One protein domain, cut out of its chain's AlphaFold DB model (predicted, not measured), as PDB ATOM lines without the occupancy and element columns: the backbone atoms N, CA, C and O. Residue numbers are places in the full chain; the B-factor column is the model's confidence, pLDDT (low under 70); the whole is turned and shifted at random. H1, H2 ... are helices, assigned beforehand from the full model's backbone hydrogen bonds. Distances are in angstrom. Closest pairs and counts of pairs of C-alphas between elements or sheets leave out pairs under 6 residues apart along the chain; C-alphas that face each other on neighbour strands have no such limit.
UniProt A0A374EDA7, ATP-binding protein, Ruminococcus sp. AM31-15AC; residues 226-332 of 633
ATOM      1  N   PRO A 226      48.397 -29.113  10.727       95.00
ATOM      2  CA  PRO A 226      48.658 -30.353  11.451       95.00
ATOM      3  C   PRO A 226      47.555 -31.401  11.266       95.00
ATOM      4  O   PRO A 226      47.734 -32.543  11.651       95.00
ATOM      5  N   PHE A 227      46.401 -31.063  10.692       96.12
ATOM      6  CA  PHE A 227      45.313 -32.026  10.471       96.12
ATOM      7  C   PHE A 227      45.419 -32.758   9.126       96.12
ATOM      8  O   PHE A 227      44.519 -33.502   8.747       96.12
ATOM      9  N   VAL A 228      46.506 -32.534   8.385       95.56
ATOM     10  CA  VAL A 228      46.810 -33.229   7.133       95.56
ATOM     11  C   VAL A 228      47.811 -34.345   7.438       95.56
ATOM     12  O   VAL A 228      48.959 -34.034   7.762       95.56
ATOM     13  N   PRO A 229      47.419 -35.632   7.335       95.94
ATOM     14  CA  PRO A 229      48.365 -36.733   7.463       95.94
ATOM     15  C   PRO A 229      49.505 -36.590   6.446       95.94
ATOM     16  O   PRO A 229      49.241 -36.241   5.290       95.94
ATOM     17  N   PRO A 230      50.762 -36.879   6.827       96.56
ATOM     18  CA  PRO A 230      51.853 -36.921   5.870       96.56
ATOM     19  C   PRO A 230      51.610 -37.968   4.780       96.56
ATOM     20  O   PRO A 230      50.862 -38.934   4.962       96.56
ATOM     21  N   LYS A 231      52.285 -37.801   3.643       96.25
ATOM     22  CA  LYS A 231      52.188 -38.732   2.519       96.25
ATOM     23  C   LYS A 231      52.472 -40.175   2.956       96.25
ATOM     24  O   LYS A 231      53.398 -40.419   3.728       96.25
ATOM     25  N   ASN A 232      51.670 -41.118   2.458       96.56
ATOM     26  CA  ASN A 232      51.703 -42.551   2.788       96.56
ATOM     27  C   ASN A 232      51.461 -42.918   4.269       96.56
ATOM     28  O   ASN A 232      51.515 -44.097   4.619       96.56
ATOM     29  N   VAL A 233      51.144 -41.959   5.145       97.12
ATOM     30  CA  VAL A 233      50.782 -42.240   6.539       97.12
ATOM     31  C   VAL A 233      49.281 -42.483   6.635       97.12
ATOM     32  O   VAL A 233      48.476 -41.657   6.203       97.12
ATOM     33  N   ARG A 234      48.896 -43.619   7.227       97.06
ATOM     34  CA  ARG A 234      47.489 -43.934   7.494       97.06
ATOM     35  C   ARG A 234      46.937 -43.065   8.615       97.06
ATOM     36  O   ARG A 234      47.613 -42.832   9.623       97.06
ATOM     37  N   LEU A 235      45.684 -42.646   8.468       96.75
ATOM     38  CA  LEU A 235      45.007 -41.807   9.448       96.75
ATOM     39  C   LEU A 235      44.967 -42.442  10.846       96.75
ATOM     40  O   LEU A 235      45.199 -41.735  11.824       96.75
ATOM     41  N   GLU A 236      44.724 -43.751  10.950       94.94
ATOM     42  CA  GLU A 236      44.688 -44.481  12.228       94.94
ATOM     43  C   GLU A 236      45.924 -44.186  13.091       94.94
ATOM     44  O   GLU A 236      45.820 -43.792  14.253       94.94
ATOM     45  N   THR A 237      47.109 -44.294  12.486       93.44
ATOM     46  CA  THR A 237      48.386 -44.006  13.144       93.44
ATOM     47  C   THR A 237      48.540 -42.512  13.420       93.44
ATOM     48  O   THR A 237      48.982 -42.119  14.501       93.44
ATOM     49  N   TYR A 238      48.141 -41.661  12.471       95.94
ATOM     50  CA  TYR A 238      48.319 -40.215  12.581       95.94
ATOM     51  C   TYR A 238      47.457 -39.565  13.675       95.94
ATOM     52  O   TYR A 238      47.886 -38.594  14.300       95.94
ATOM     53  N   LYS A 239      46.273 -40.111  13.980       95.19
ATOM     54  CA  LYS A 239      45.432 -39.633  15.093       95.19
ATOM     55  C   LYS A 239      46.175 -39.680  16.431       95.19
ATOM     56  O   LYS A 239      46.139 -38.709  17.188       95.19
ATOM     57  N   SER A 240      46.900 -40.771  16.696       91.94
ATOM     58  CA  SER A 240      47.724 -40.891  17.904       91.94
ATOM     59  C   SER A 240      48.871 -39.883  17.900       91.94
ATOM     60  O   SER A 240      49.133 -39.256  18.924       91.94
ATOM     61  N   THR A 241      49.525 -39.696  16.750       91.81
ATOM     62  CA  THR A 241      50.588 -38.700  16.556       91.81
ATOM     63  C   THR A 241      50.103 -37.296  16.918       91.81
ATOM     64  O   THR A 241      50.764 -36.593  17.684       91.81
ATOM     65  N   LEU A 242      48.914 -36.907  16.449       92.44
ATOM     66  CA  LEU A 242      48.313 -35.617  16.783       92.44
ATOM     67  C   LEU A 242      48.024 -35.483  18.276       92.44
ATOM     68  O   LEU A 242      48.419 -34.491  18.888       92.44
ATOM     69  N   LYS A 243      47.390 -36.490  18.883       90.75
ATOM     70  CA  LYS A 243      47.092 -36.488  20.323       90.75
ATOM     71  C   LYS A 243      48.359 -36.290  21.159       90.75
ATOM     72  O   LYS A 243      48.373 -35.437  22.044       90.75
ATOM     73  N   THR A 244      49.431 -37.023  20.852       89.62
ATOM     74  CA  THR A 244      50.716 -36.898  21.556       89.62
ATOM     75  C   THR A 244      51.333 -35.513  21.379       89.62
ATOM     76  O   THR A 244      51.775 -34.928  22.363       89.62
ATOM     77  N   ALA A 245      51.328 -34.957  20.164       89.19
ATOM     78  CA  ALA A 245      51.914 -33.643  19.897       89.19
ATOM     79  C   ALA A 245      51.222 -32.520  20.683       89.19
ATOM     80  O   ALA A 245      51.887 -31.666  21.264       89.19
ATOM     81  N   PHE A 246      49.888 -32.540  20.740       87.50
ATOM     82  CA  PHE A 246      49.131 -31.561  21.516       87.50
ATOM     83  C   PHE A 246      49.333 -31.737  23.027       87.50
ATOM     84  O   PHE A 246      49.448 -30.741  23.736       87.50
ATOM     85  N   ALA A 247      49.431 -32.976  23.518       84.75
ATOM     86  CA  ALA A 247      49.714 -33.252  24.929       84.75
ATOM     87  C   ALA A 247      51.148 -32.867  25.352       84.75
ATOM     88  O   ALA A 247      51.373 -32.552  26.516       84.75
ATOM     89  N   ALA A 248      52.105 -32.852  24.418       80.50
ATOM     90  CA  ALA A 248      53.490 -32.443  24.674       80.50
ATOM     91  C   ALA A 248      53.657 -30.934  24.921       80.50
ATOM     92  O   ALA A 248      54.675 -30.513  25.458       80.50
ATOM     93  N   ALA A 249      52.672 -30.119  24.537       73.94
ATOM     94  CA  ALA A 249      52.754 -28.662  24.646       73.94
ATOM     95  C   ALA A 249      51.594 -28.026  25.419       73.94
ATOM     96  O   ALA A 249      51.652 -26.853  25.774       73.94
ATOM     97  N   VAL A 250      50.517 -28.771  25.665       71.88
ATOM     98  CA  VAL A 250      49.343 -28.282  26.388       71.88
ATOM     99  C   VAL A 250      48.985 -29.279  27.477       71.88
ATOM    100  O   VAL A 250      48.862 -30.473  27.216       71.88
ATOM    101  N   SER A 251      48.748 -28.784  28.695       72.19
ATOM    102  CA  SER A 251      48.202 -29.609  29.776       72.19
ATOM    103  C   SER A 251      46.803 -30.126  29.400       72.19
ATOM    104  O   SER A 251      45.849 -29.350  29.244       72.19
ATOM    105  N   MET A 252      46.712 -31.447  29.231       74.50
ATOM    106  CA  MET A 252      45.504 -32.196  28.878       74.50
ATOM    107  C   MET A 252      44.909 -32.859  30.126       74.50
ATOM    108  O   MET A 252      44.982 -34.075  30.284       74.50
ATOM    109  N   SER A 253      44.341 -32.061  31.031       77.81
ATOM    110  CA  SER A 253      43.667 -32.584  32.225       77.81
ATOM    111  C   SER A 253      42.352 -33.287  31.879       77.81
ATOM    112  O   SER A 253      41.678 -32.931  30.914       77.81
ATOM    113  N   THR A 254      41.920 -34.269  32.665       79.50
ATOM    114  CA  THR A 254      40.605 -34.897  32.453       79.50
ATOM    115  C   THR A 254      39.472 -33.928  32.834       79.50
ATOM    116  O   THR A 254      39.545 -33.302  33.891       79.50
ATOM    117  N   PRO A 255      38.395 -33.783  32.027       80.88
ATOM    118  CA  PRO A 255      38.026 -34.567  30.839       80.88
ATOM    119  C   PRO A 255      38.488 -33.994  29.484       80.88
ATOM    120  O   PRO A 255      38.034 -34.475  28.446       80.88
ATOM    121  N   LEU A 256      39.331 -32.956  29.458       82.56
ATOM    122  CA  LEU A 256      39.772 -32.295  28.222       82.56
ATOM    123  C   LEU A 256      40.467 -33.264  27.259       82.56
ATOM    124  O   LEU A 256      40.208 -33.206  26.061       82.56
ATOM    125  N   ASP A 257      41.295 -34.168  27.781       85.31
ATOM    126  CA  ASP A 257      41.991 -35.213  27.023       85.31
ATOM    127  C   ASP A 257      41.030 -36.111  26.225       85.31
ATOM    128  O   ASP A 257      41.206 -36.305  25.020       85.31
ATOM    129  N   LYS A 258      39.971 -36.603  26.879       87.06
ATOM    130  CA  LYS A 258      38.954 -37.472  26.271       87.06
ATOM    131  C   LYS A 258      38.123 -36.728  25.239       87.06
ATOM    132  O   LYS A 258      37.854 -37.255  24.166       87.06
ATOM    133  N   ILE A 259      37.736 -35.490  25.547       88.38
ATOM    134  CA  ILE A 259      36.971 -34.651  24.618       88.38
ATOM    135  C   ILE A 259      37.811 -34.350  23.381       88.38
ATOM    136  O   ILE A 259      37.292 -34.377  22.270       88.38
ATOM    137  N   PHE A 260      39.104 -34.077  23.554       89.88
ATOM    138  CA  PHE A 260      40.011 -33.814  22.446       89.88
ATOM    139  C   PHE A 260      40.153 -35.033  21.527       89.88
ATOM    140  O   PHE A 260      40.043 -34.893  20.310       89.88
ATOM    141  N   GLU A 261      40.322 -36.229  22.095       91.50
ATOM    142  CA  GLU A 261      40.365 -37.491  21.347       91.50
ATOM    143  C   GLU A 261      39.063 -37.770  20.584       91.50
ATOM    144  O   GLU A 261      39.093 -38.047  19.384       91.50
ATOM    145  N   GLU A 262      37.917 -37.614  21.246       92.81
ATOM    146  CA  GLU A 262      36.602 -37.768  20.617       92.81
ATOM    147  C   GLU A 262      36.399 -36.744  19.488       92.81
ATOM    148  O   GLU A 262      35.940 -37.080  18.397       92.81
ATOM    149  N   SER A 263      36.837 -35.501  19.701       93.94
ATOM    150  CA  SER A 263      36.770 -34.432  18.695       93.94
ATOM    151  C   SER A 263      37.647 -34.726  17.479       93.94
ATOM    152  O   SER A 263      37.249 -34.414  16.358       93.94
ATOM    153  N   ILE A 264      38.824 -35.343  17.658       95.19
ATOM    154  CA  ILE A 264      39.660 -35.803  16.536       95.19
ATOM    155  C   ILE A 264      38.877 -36.819  15.703       95.19
ATOM    156  O   ILE A 264      38.777 -36.665  14.484       95.19
ATOM    157  N   ASN A 265      38.294 -37.831  16.346       95.31
ATOM    158  CA  ASN A 265      37.542 -38.876  15.652       95.31
ATOM    159  C   ASN A 265      36.325 -38.317  14.906       95.31
ATOM    160  O   ASN A 265      36.158 -38.597  13.714       95.31
ATOM    161  N   ASN A 266      35.532 -37.476  15.571       95.44
ATOM    162  CA  ASN A 266      34.350 -36.849  14.990       95.44
ATOM    163  C   ASN A 266      34.707 -35.942  13.815       95.44
ATOM    164  O   ASN A 266      34.092 -36.044  12.755       95.44
ATOM    165  N   CYS A 267      35.751 -35.119  13.948       96.19
ATOM    166  CA  CYS A 267      36.146 -34.201  12.888       96.19
ATOM    167  C   CYS A 267      36.591 -34.963  11.630       96.19
ATOM    168  O   CYS A 267      36.072 -34.718  10.543       96.19
ATOM    169  N   TYR A 268      37.465 -35.966  11.753       97.31
ATOM    170  CA  TYR A 268      37.847 -36.781  10.595       97.31
ATOM    171  C   TYR A 268      36.637 -37.494   9.952       97.31
ATOM    172  O   TYR A 268      36.523 -37.517   8.723       97.31
ATOM    173  N   SER A 269      35.696 -38.002  10.757       96.00
ATOM    174  CA  SER A 269      34.459 -38.641  10.274       96.00
ATOM    175  C   SER A 269      33.545 -37.672   9.503       96.00
ATOM    176  O   SER A 269      33.098 -37.971   8.386       96.00
ATOM    177  N   ASP A 270      33.328 -36.465  10.035       95.12
ATOM    178  CA  ASP A 270      32.534 -35.402   9.403       95.12
ATOM    179  C   ASP A 270      33.112 -34.991   8.045       95.12
ATOM    180  O   ASP A 270      32.384 -34.776   7.067       95.12
ATOM    181  N   PHE A 271      34.442 -34.961   7.961       96.25
ATOM    182  CA  PHE A 271      35.191 -34.675   6.743       96.25
ATOM    183  C   PHE A 271      35.438 -35.912   5.860       96.25
ATOM    184  O   PHE A 271      36.166 -35.830   4.870       96.25
ATOM    185  N   ARG A 272      34.736 -37.022   6.129       97.12
ATOM    186  CA  ARG A 272      34.676 -38.239   5.293       97.12
ATOM    187  C   ARG A 272      36.001 -38.987   5.159       97.12
ATOM    188  O   ARG A 272      36.241 -39.631   4.138       97.12
ATOM    189  N   TRP A 273      36.840 -38.917   6.183       97.31
ATOM    190  CA  TRP A 273      38.023 -39.756   6.281       97.31
ATOM    191  C   TRP A 273      37.698 -41.131   6.865       97.31
ATOM    192  O   TRP A 273      36.814 -41.259   7.710       97.31
ATOM    193  N   LEU A 274      38.448 -42.144   6.433       96.44
ATOM    194  CA  LEU A 274      38.473 -43.476   7.034       96.44
ATOM    195  C   LEU A 274      39.858 -43.735   7.634       96.44
ATOM    196  O   LEU A 274      40.847 -43.168   7.178       96.44
ATOM    197  N   ASP A 275      39.946 -44.609   8.632       95.50
ATOM    198  CA  ASP A 275      41.200 -44.877   9.356       95.50
ATOM    199  C   ASP A 275      42.317 -45.443   8.463       95.50
ATOM    200  O   ASP A 275      43.499 -45.169   8.678       95.50
ATOM    201  N   ASN A 276      41.948 -46.169   7.405       95.00
ATOM    202  CA  ASN A 276      42.881 -46.704   6.418       95.00
ATOM    203  C   ASN A 276      43.279 -45.706   5.316       95.00
ATOM    204  O   ASN A 276      44.097 -46.067   4.471       95.00
ATOM    205  N   TYR A 277      42.710 -44.496   5.298       97.00
ATOM    206  CA  TYR A 277      43.042 -43.478   4.303       97.00
ATOM    207  C   TYR A 277      44.408 -42.847   4.558       97.00
ATOM    208  O   TYR A 277      44.870 -42.718   5.693       97.00
ATOM    209  N   THR A 278      44.999 -42.393   3.464       96.00
ATOM    210  CA  THR A 278      46.144 -41.493   3.372       96.00
ATOM    211  C   THR A 278      45.697 -40.165   2.751       96.00
ATOM    212  O   THR A 278      44.529 -39.989   2.399       96.00
ATOM    213  N   ILE A 279      46.615 -39.208   2.598       94.38
ATOM    214  CA  ILE A 279      46.301 -37.906   1.990       94.38
ATOM    215  C   ILE A 279      45.851 -37.977   0.521       94.38
ATOM    216  O   ILE A 279      45.162 -37.069   0.062       94.38
ATOM    217  N   ASP A 280      46.187 -39.052  -0.193       94.06
ATOM    218  CA  ASP A 280      45.816 -39.239  -1.602       94.06
ATOM    219  C   ASP A 280      44.381 -39.790  -1.781       94.06
ATOM    220  O   ASP A 280      43.879 -39.898  -2.903       94.06
ATOM    221  N   ASP A 281      43.698 -40.130  -0.681       94.50
ATOM    222  CA  ASP A 281      42.333 -40.657  -0.681       94.50
ATOM    223  C   ASP A 281      41.255 -39.550  -0.679       94.50
ATOM    224  O   ASP A 281      41.502 -38.359  -0.856       94.50
ATOM    225  N   LYS A 282      39.984 -39.938  -0.509       91.25
ATOM    226  CA  LYS A 282      38.811 -39.058  -0.704       91.25
ATOM    227  C   LYS A 282      38.433 -38.198   0.511       91.25
ATOM    228  O   LYS A 282      37.376 -37.560   0.491       91.25
ATOM    229  N   GLY A 283      39.242 -38.208   1.569       92.50
ATOM    230  CA  GLY A 283      39.012 -37.394   2.760       92.50
ATOM    231  C   GLY A 283      39.113 -35.901   2.442       92.50
ATOM    232  O   GLY A 283      39.992 -35.464   1.702       92.50
ATOM    233  N   LYS A 284      38.198 -35.087   2.972       94.69
ATOM    234  CA  LYS A 284      38.257 -33.633   2.777       94.69
ATOM    235  C   LYS A 284      39.218 -33.016   3.784       94.69
ATOM    236  O   LYS A 284      39.118 -33.274   4.979       94.69
ATOM    237  N   VAL A 285      40.119 -32.161   3.313       94.62
ATOM    238  CA  VAL A 285      41.018 -31.422   4.203       94.62
ATOM    239  C   VAL A 285      40.219 -30.413   5.027       94.62
ATOM    240  O   VAL A 285      39.402 -29.662   4.490       94.62
ATOM    241  N   PHE A 286      40.491 -30.388   6.324       95.06
ATOM    242  CA  PHE A 286      39.990 -29.399   7.268       95.06
ATOM    243  C   PHE A 286      41.162 -28.762   8.008       95.06
ATOM    244  O   PHE A 286      42.297 -29.230   7.903       95.06
ATOM    245  N   ASN A 287      40.904 -27.671   8.720       94.31
ATOM    246  CA  ASN A 287      41.940 -26.965   9.466       94.31
ATOM    247  C   ASN A 287      41.550 -26.738  10.930       94.31
ATOM    248  O   ASN A 287      40.521 -27.221  11.405       94.31
ATOM    249  N   ILE A 288      42.357 -25.966  11.660       93.88
ATOM    250  CA  ILE A 288      42.114 -25.739  13.086       93.88
ATOM    251  C   ILE A 288      40.778 -25.049  13.393       93.88
ATOM    252  O   ILE A 288      40.176 -25.334  14.422       93.88
ATOM    253  N   SER A 289      40.274 -24.180  12.512       93.56
ATOM    254  CA  SER A 289      38.981 -23.515  12.721       93.56
ATOM    255  C   SER A 289      37.815 -24.503  12.601       93.56
ATOM    256  O   SER A 289      36.848 -24.418  13.359       93.56
ATOM    257  N   ASP A 290      37.920 -25.458  11.673       94.31
ATOM    258  CA  ASP A 290      36.973 -26.568  11.546       94.31
ATOM    259  C   ASP A 290      37.024 -27.476  12.781       94.31
ATOM    260  O   ASP A 290      35.983 -27.791  13.363       94.31
ATOM    261  N   PHE A 291      38.235 -27.813  13.235       95.38
ATOM    262  CA  PHE A 291      38.443 -28.625  14.429       95.38
ATOM    263  C   PHE A 291      37.894 -27.955  15.695       95.38
ATOM    264  O   PHE A 291      37.182 -28.600  16.454       95.38
ATOM    265  N   ILE A 292      38.141 -26.657  15.913       93.31
ATOM    266  CA  ILE A 292      37.611 -25.911  17.072       93.31
ATOM    267  C   ILE A 292      36.083 -25.954  17.097       93.31
ATOM    268  O   ILE A 292      35.489 -26.112  18.164       93.31
ATOM    269  N   LYS A 293      35.436 -25.825  15.934       92.00
ATOM    270  CA  LYS A 293      33.978 -25.907  15.837       92.00
ATOM    271  C   LYS A 293      33.470 -27.306  16.185       92.00
ATOM    272  O   LYS A 293      32.527 -27.409  16.964       92.00
ATOM    273  N   CYS A 294      34.104 -28.351  15.652       93.56
ATOM    274  CA  CYS A 294      33.790 -29.741  15.993       93.56
ATOM    275  C   CYS A 294      33.987 -29.991  17.496       93.56
ATOM    276  O   CYS A 294      33.077 -30.460  18.169       93.56
ATOM    277  N   PHE A 295      35.110 -29.534  18.055       92.31
ATOM    278  CA  PHE A 295      35.420 -29.629  19.479       92.31
ATOM    279  C   PHE A 295      34.358 -28.958  20.359       92.31
ATOM    280  O   PHE A 295      33.910 -29.534  21.347       92.31
ATOM    281  N   GLN A 296      33.908 -27.752  19.999       90.19
ATOM    282  CA  GLN A 296      32.823 -27.064  20.706       90.19
ATOM    283  C   GLN A 296      31.501 -27.842  20.641       90.19
ATOM    284  O   GLN A 296      30.783 -27.893  21.635       90.19
ATOM    285  N   GLN A 297      31.185 -28.447  19.494       89.38
ATOM    286  CA  GLN A 297      29.975 -29.254  19.317       89.38
ATOM    287  C   GLN A 297      30.029 -30.532  20.155       89.38
ATOM    288  O   GLN A 297      29.109 -30.774  20.930       89.38
ATOM    289  N   THR A 298      31.130 -31.282  20.082       90.25
ATOM    290  CA  THR A 298      31.363 -32.471  20.913       90.25
ATOM    291  C   THR A 298      31.300 -32.123  22.403       90.25
ATOM    292  O   THR A 298      30.671 -32.834  23.184       90.25
ATOM    293  N   PHE A 299      31.873 -30.985  22.808       87.31
ATOM    294  CA  PHE A 299      31.796 -30.508  24.187       87.31
ATOM    295  C   PHE A 299      30.353 -30.213  24.640       87.31
ATOM    296  O   PHE A 299      29.945 -30.629  25.727       87.31
ATOM    297  N   ASP A 300      29.586 -29.497  23.814       85.75
ATOM    298  CA  ASP A 300      28.194 -29.139  24.103       85.75
ATOM    299  C   ASP A 300      27.278 -30.381  24.153       85.75
ATOM    300  O   ASP A 300      26.356 -30.418  24.969       85.75
ATOM    301  N   GLU A 301      27.534 -31.399  23.324       86.31
ATOM    302  CA  GLU A 301      26.760 -32.651  23.255       86.31
ATOM    303  C   GLU A 301      26.943 -33.548  24.482       86.31
ATOM    304  O   GLU A 301      25.970 -34.138  24.953       86.31
ATOM    305  N   ILE A 302      28.156 -33.618  25.043       84.50
ATOM    306  CA  ILE A 302      28.410 -34.405  26.262       84.50
ATOM    307  C   ILE A 302      27.682 -33.798  27.477       84.50
ATOM    308  O   ILE A 302      27.334 -34.507  28.421       84.50
ATOM    309  N   GLY A 303      27.412 -32.488  27.465       77.69
ATOM    310  CA  GLY A 303      26.581 -31.843  28.482       77.69
ATOM    311  C   GLY A 303      27.263 -31.657  29.843       77.69
ATOM    312  O   GLY A 303      26.586 -31.640  30.873       77.69
ATOM    313  N   TYR A 304      28.590 -31.496  29.876       79.62
ATOM    314  CA  TYR A 304      29.334 -31.256  31.118       79.62
ATOM    315  C   TYR A 304      28.857 -29.999  31.872       79.62
ATOM    316  O   TYR A 304      28.660 -28.921  31.300       79.62
ATOM    317  N   THR A 305      28.729 -30.119  33.196       75.06
ATOM    318  CA  THR A 305      28.348 -29.031  34.112       75.06
ATOM    319  C   THR A 305      29.459 -28.745  35.130       75.06
ATOM    320  O   THR A 305      30.449 -29.473  35.205       75.06
ATOM    321  N   GLY A 306      29.337 -27.644  35.880       81.25
ATOM    322  CA  GLY A 306      30.319 -27.267  36.907       81.25
ATOM    323  C   GLY A 306      31.724 -27.017  36.343       81.25
ATOM    324  O   GLY A 306      31.874 -26.380  35.297       81.25
ATOM    325  N   ASP A 307      32.749 -27.528  37.023       76.88
ATOM    326  CA  ASP A 307      34.161 -27.289  36.693       76.88
ATOM    327  C   ASP A 307      34.573 -27.845  35.326       76.88
ATOM    328  O   ASP A 307      35.332 -27.202  34.600       76.88
ATOM    329  N   ALA A 308      33.987 -28.966  34.898       77.88
ATOM    330  CA  ALA A 308      34.220 -29.529  33.567       77.88
ATOM    331  C   ALA A 308      33.819 -28.552  32.440       77.88
ATOM    332  O   ALA A 308      34.466 -28.497  31.393       77.88
ATOM    333  N   LYS A 309      32.811 -27.698  32.680       82.31
ATOM    334  CA  LYS A 309      32.423 -26.608  31.769       82.31
ATOM    335  C   LYS A 309      33.479 -25.515  31.661       82.31
ATOM    336  O   LYS A 309      33.700 -24.978  30.573       82.31
ATOM    337  N   ASN A 310      34.133 -25.185  32.770       82.38
ATOM    338  CA  ASN A 310      35.216 -24.206  32.785       82.38
ATOM    339  C   ASN A 310      36.464 -24.760  32.082       82.38
ATOM    340  O   ASN A 310      37.071 -24.047  31.284       82.38
ATOM    341  N   ILE A 311      36.774 -26.045  32.288       80.94
ATOM    342  CA  ILE A 311      37.872 -26.754  31.611       80.94
ATOM    343  C   ILE A 311      37.668 -26.759  30.088       80.94
ATOM    344  O   ILE A 311      38.565 -26.355  29.348       80.94
ATOM    345  N   GLY A 312      36.477 -27.128  29.602       80.88
ATOM    346  CA  GLY A 312      36.177 -27.116  28.163       80.88
ATOM    347  C   GLY A 312      36.312 -25.730  27.528       80.88
ATOM    348  O   GLY A 312      36.912 -25.579  26.462       80.88
ATOM    349  N   ARG A 313      35.829 -24.683  28.213       83.12
ATOM    350  CA  ARG A 313      36.003 -23.288  27.771       83.12
ATOM    351  C   ARG A 313      37.472 -22.879  27.709       83.12
ATOM    352  O   ARG A 313      37.870 -22.237  26.739       83.12
ATOM    353  N   ALA A 314      38.275 -23.258  28.701       83.25
ATOM    354  CA  ALA A 314      39.713 -23.005  28.688       83.25
ATOM    355  C   ALA A 314      40.399 -23.719  27.509       83.25
ATOM    356  O   ALA A 314      41.215 -23.106  26.821       83.25
ATOM    357  N   GLY A 315      40.008 -24.964  27.208       84.75
ATOM    358  CA  GLY A 315      40.471 -25.702  26.028       84.75
ATOM    359  C   GLY A 315      40.189 -24.958  24.719       84.75
ATOM    360  O   GLY A 315      41.094 -24.754  23.911       84.75
ATOM    361  N   VAL A 316      38.969 -24.444  24.547       87.44
ATOM    362  CA  VAL A 316      38.593 -23.617  23.388       87.44
ATOM    363  C   VAL A 316      39.449 -22.354  23.284       87.44
ATOM    364  O   VAL A 316      39.873 -21.998  22.184       87.44
ATOM    365  N   VAL A 317      39.714 -21.654  24.391       87.25
ATOM    366  CA  VAL A 317      40.570 -20.452  24.389       87.25
ATOM    367  C   VAL A 317      41.991 -20.800  23.938       87.25
ATOM    368  O   VAL A 317      42.540 -20.111  23.077       87.25
ATOM    369  N   ARG A 318      42.556 -21.902  24.449       83.62
ATOM    370  CA  ARG A 318      43.884 -22.387  24.049       83.62
ATOM    371  C   ARG A 318      43.933 -22.739  22.566       83.62
ATOM    372  O   ARG A 318      44.809 -22.237  21.871       83.62
ATOM    373  N   LEU A 319      42.970 -23.501  22.046       88.75
ATOM    374  CA  LEU A 319      42.923 -23.829  20.617       88.75
ATOM    375  C   LEU A 319      42.759 -22.580  19.739       88.75
ATOM    376  O   LEU A 319      43.424 -22.456  18.715       88.75
ATOM    377  N   ASN A 320      41.941 -21.608  20.160       88.62
ATOM    378  CA  ASN A 320      41.790 -20.346  19.429       88.62
ATOM    379  C   ASN A 320      43.099 -19.545  19.347       88.62
ATOM    380  O   ASN A 320      43.331 -18.872  18.344       88.62
ATOM    381  N   SER A 321      43.975 -19.636  20.355       86.06
ATOM    382  CA  SER A 321      45.298 -18.988  20.319       86.06
ATOM    383  C   SER A 321      46.191 -19.502  19.180       86.06
ATOM    384  O   SER A 321      47.064 -18.780  18.704       86.06
ATOM    385  N   LEU A 322      45.924 -20.719  18.696       87.81
ATOM    386  CA  LEU A 322      46.693 -21.401  17.655       87.81
ATOM    387  C   LEU A 322      46.170 -21.125  16.236       87.81
ATOM    388  O   LEU A 322      46.822 -21.480  15.254       87.81
ATOM    389  N   VAL A 323      45.013 -20.466  16.098       88.88
ATOM    390  CA  VAL A 323      44.380 -20.173  14.797       88.88
ATOM    391  C   VAL A 323      45.322 -19.388  13.884       88.88
ATOM    392  O   VAL A 323      45.429 -19.685  12.701       88.88
ATOM    393  N   ASN A 324      46.078 -18.430  14.423       84.06
ATOM    394  CA  ASN A 324      47.016 -17.643  13.617       84.06
ATOM    395  C   ASN A 324      48.170 -18.467  13.020       84.06
ATOM    396  O   ASN A 324      48.770 -18.021  12.043       84.06
ATOM    397  N   LEU A 325      48.474 -19.632  13.597       85.25
ATOM    398  CA  LEU A 325      49.552 -20.519  13.162       85.25
ATOM    399  C   LEU A 325      49.032 -21.603  12.206       85.25
ATOM    400  O   LEU A 325      49.687 -21.899  11.210       85.25
ATOM    401  N   PHE A 326      47.840 -22.152  12.470       90.56
ATOM    402  CA  PHE A 326      47.341 -23.360  11.798       90.56
ATOM    403  C   PHE A 326      46.016 -23.187  11.022       90.56
ATOM    404  O   PHE A 326      45.441 -24.175  10.568       90.56
ATOM    405  N   ASP A 327      45.494 -21.964  10.833       90.56
ATOM    406  CA  ASP A 327      44.295 -21.701  10.000       90.56
ATOM    407  C   ASP A 327      44.623 -21.703   8.498       90.56
ATOM    408  O   ASP A 327      44.336 -20.754   7.772       90.56
ATOM    409  N   ASN A 328      45.217 -22.801   8.033       90.88
ATOM    410  CA  ASN A 328      45.574 -23.047   6.641       90.88
ATOM    411  C   ASN A 328      44.983 -24.389   6.205       90.88
ATOM    412  O   ASN A 328      44.988 -25.337   6.981       90.88
ATOM    413  N   TYR A 329      44.470 -24.482   4.977       92.94
ATOM    414  CA  TYR A 329      44.068 -25.784   4.416       92.94
ATOM    415  C   TYR A 329      45.249 -26.491   3.762       92.94
ATOM    416  O   TYR A 329      45.387 -27.702   3.889       92.94
ATOM    417  N   PHE A 330      46.115 -25.738   3.084       93.56
ATOM    418  CA  PHE A 330      47.371 -26.273   2.578       93.56
ATOM    419  C   PHE A 330      48.352 -26.525   3.732       93.56
ATOM    420  O   PHE A 330      48.338 -25.810   4.734       93.56
ATOM    421  N   SER A 331      49.212 -27.524   3.559       95.38
ATOM    422  CA  SER A 331      50.378 -27.778   4.401       95.38
ATOM    423  C   SER A 331      51.572 -27.985   3.479       95.38
ATOM    424  O   SER A 331      51.431 -28.680   2.470       95.38
ATOM    425  N   ILE A 332      52.722 -27.389   3.793       96.56
ATOM    426  CA  ILE A 332      53.972 -27.698   3.093       96.56
ATOM    427  C   ILE A 332      54.236 -29.212   3.228       96.56
ATOM    428  O   ILE A 332      54.228 -29.714   4.356       96.56
TER     429      ILE A 332
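This is residues 226 to 332 of the 633 residues of the protein "ATP-binding protein" of Ruminococcus sp. AM31-15AC (UniProt A0A374EDA7). Two helical hairpins, H1 with H2 and H3 with H4, are packed together, with H2 crossing H3 steeply and H1 on the side of H2 away from H3. The short helix H5 sits by the first residues of H3, and the long link of residues 271 to 287, which has no named element, loops round one end of the elongated body, while the link from H3 to H4 turns at the other end. The printed part has 107 residues with five named helices, in the order H1 to H5, and no named strand; the class is all helix. It is compact, with a radius of gyration of the C-alphas of 13.6 A, and spans 43 by 25 by 21 A.

H2, residues 256 to 270, touches H3, residues 288 to 302, at a steep tilt of 67 degrees, opposite ways; their closest C-alphas, those of Ser 263 and Phe 295, are 5.1 A apart. H1, residues 235 to 247, touches H2 with residues 239 to 243 alone, the closest C-alphas being those of Lys 243 and Glu 261, 6.9 A apart. These two form a hairpin, opposite ways at a shallow tilt of 33 degrees, only just short of steep. H4, residues 307 to 321, makes a hairpin with H3, opposite ways at a shallow tilt of 8 degrees; their closest C-alphas, Ile 292 and Leu 319, are 6.7 A apart. H4 only just touches H2, with 3 pairs of C-alphas within 8 A, the closest being Leu 256 and Gly 312 at 6.3 A. H5, residues 323 to 326, only just touches H3, with 3 pairs within 8 A; the closest C-alphas are those of Ile 288 and Phe 326, 5.9 A apart. H1 is apart from H3, H4 and H5. In H2, H3 and H4 every O i to N i+4 pair is within hydrogen-bond range, in H1 8 of 9 are, and H5 is too short for such a pair.

H2 runs 20.4 A from C-alpha 256 at (39.772, -32.295, 28.222) to C-alpha 270. H3 measures 20.9 A, H4 21.5 A and H1 18.3 A from first to last C-alpha. H1 begins at C-alpha 235, (45.007, -41.807, 9.448), and H5 ends at C-alpha 326, (47.341, -23.360, 11.798).

The C-alphas farthest apart are those of Asp 280 and Gly 306, at 43.2 A. The printed part has no cut. The link from H2 to H3 is long, with 17 residues. The mean pLDDT of the printed part is 89.7, and no printed residue is under 70.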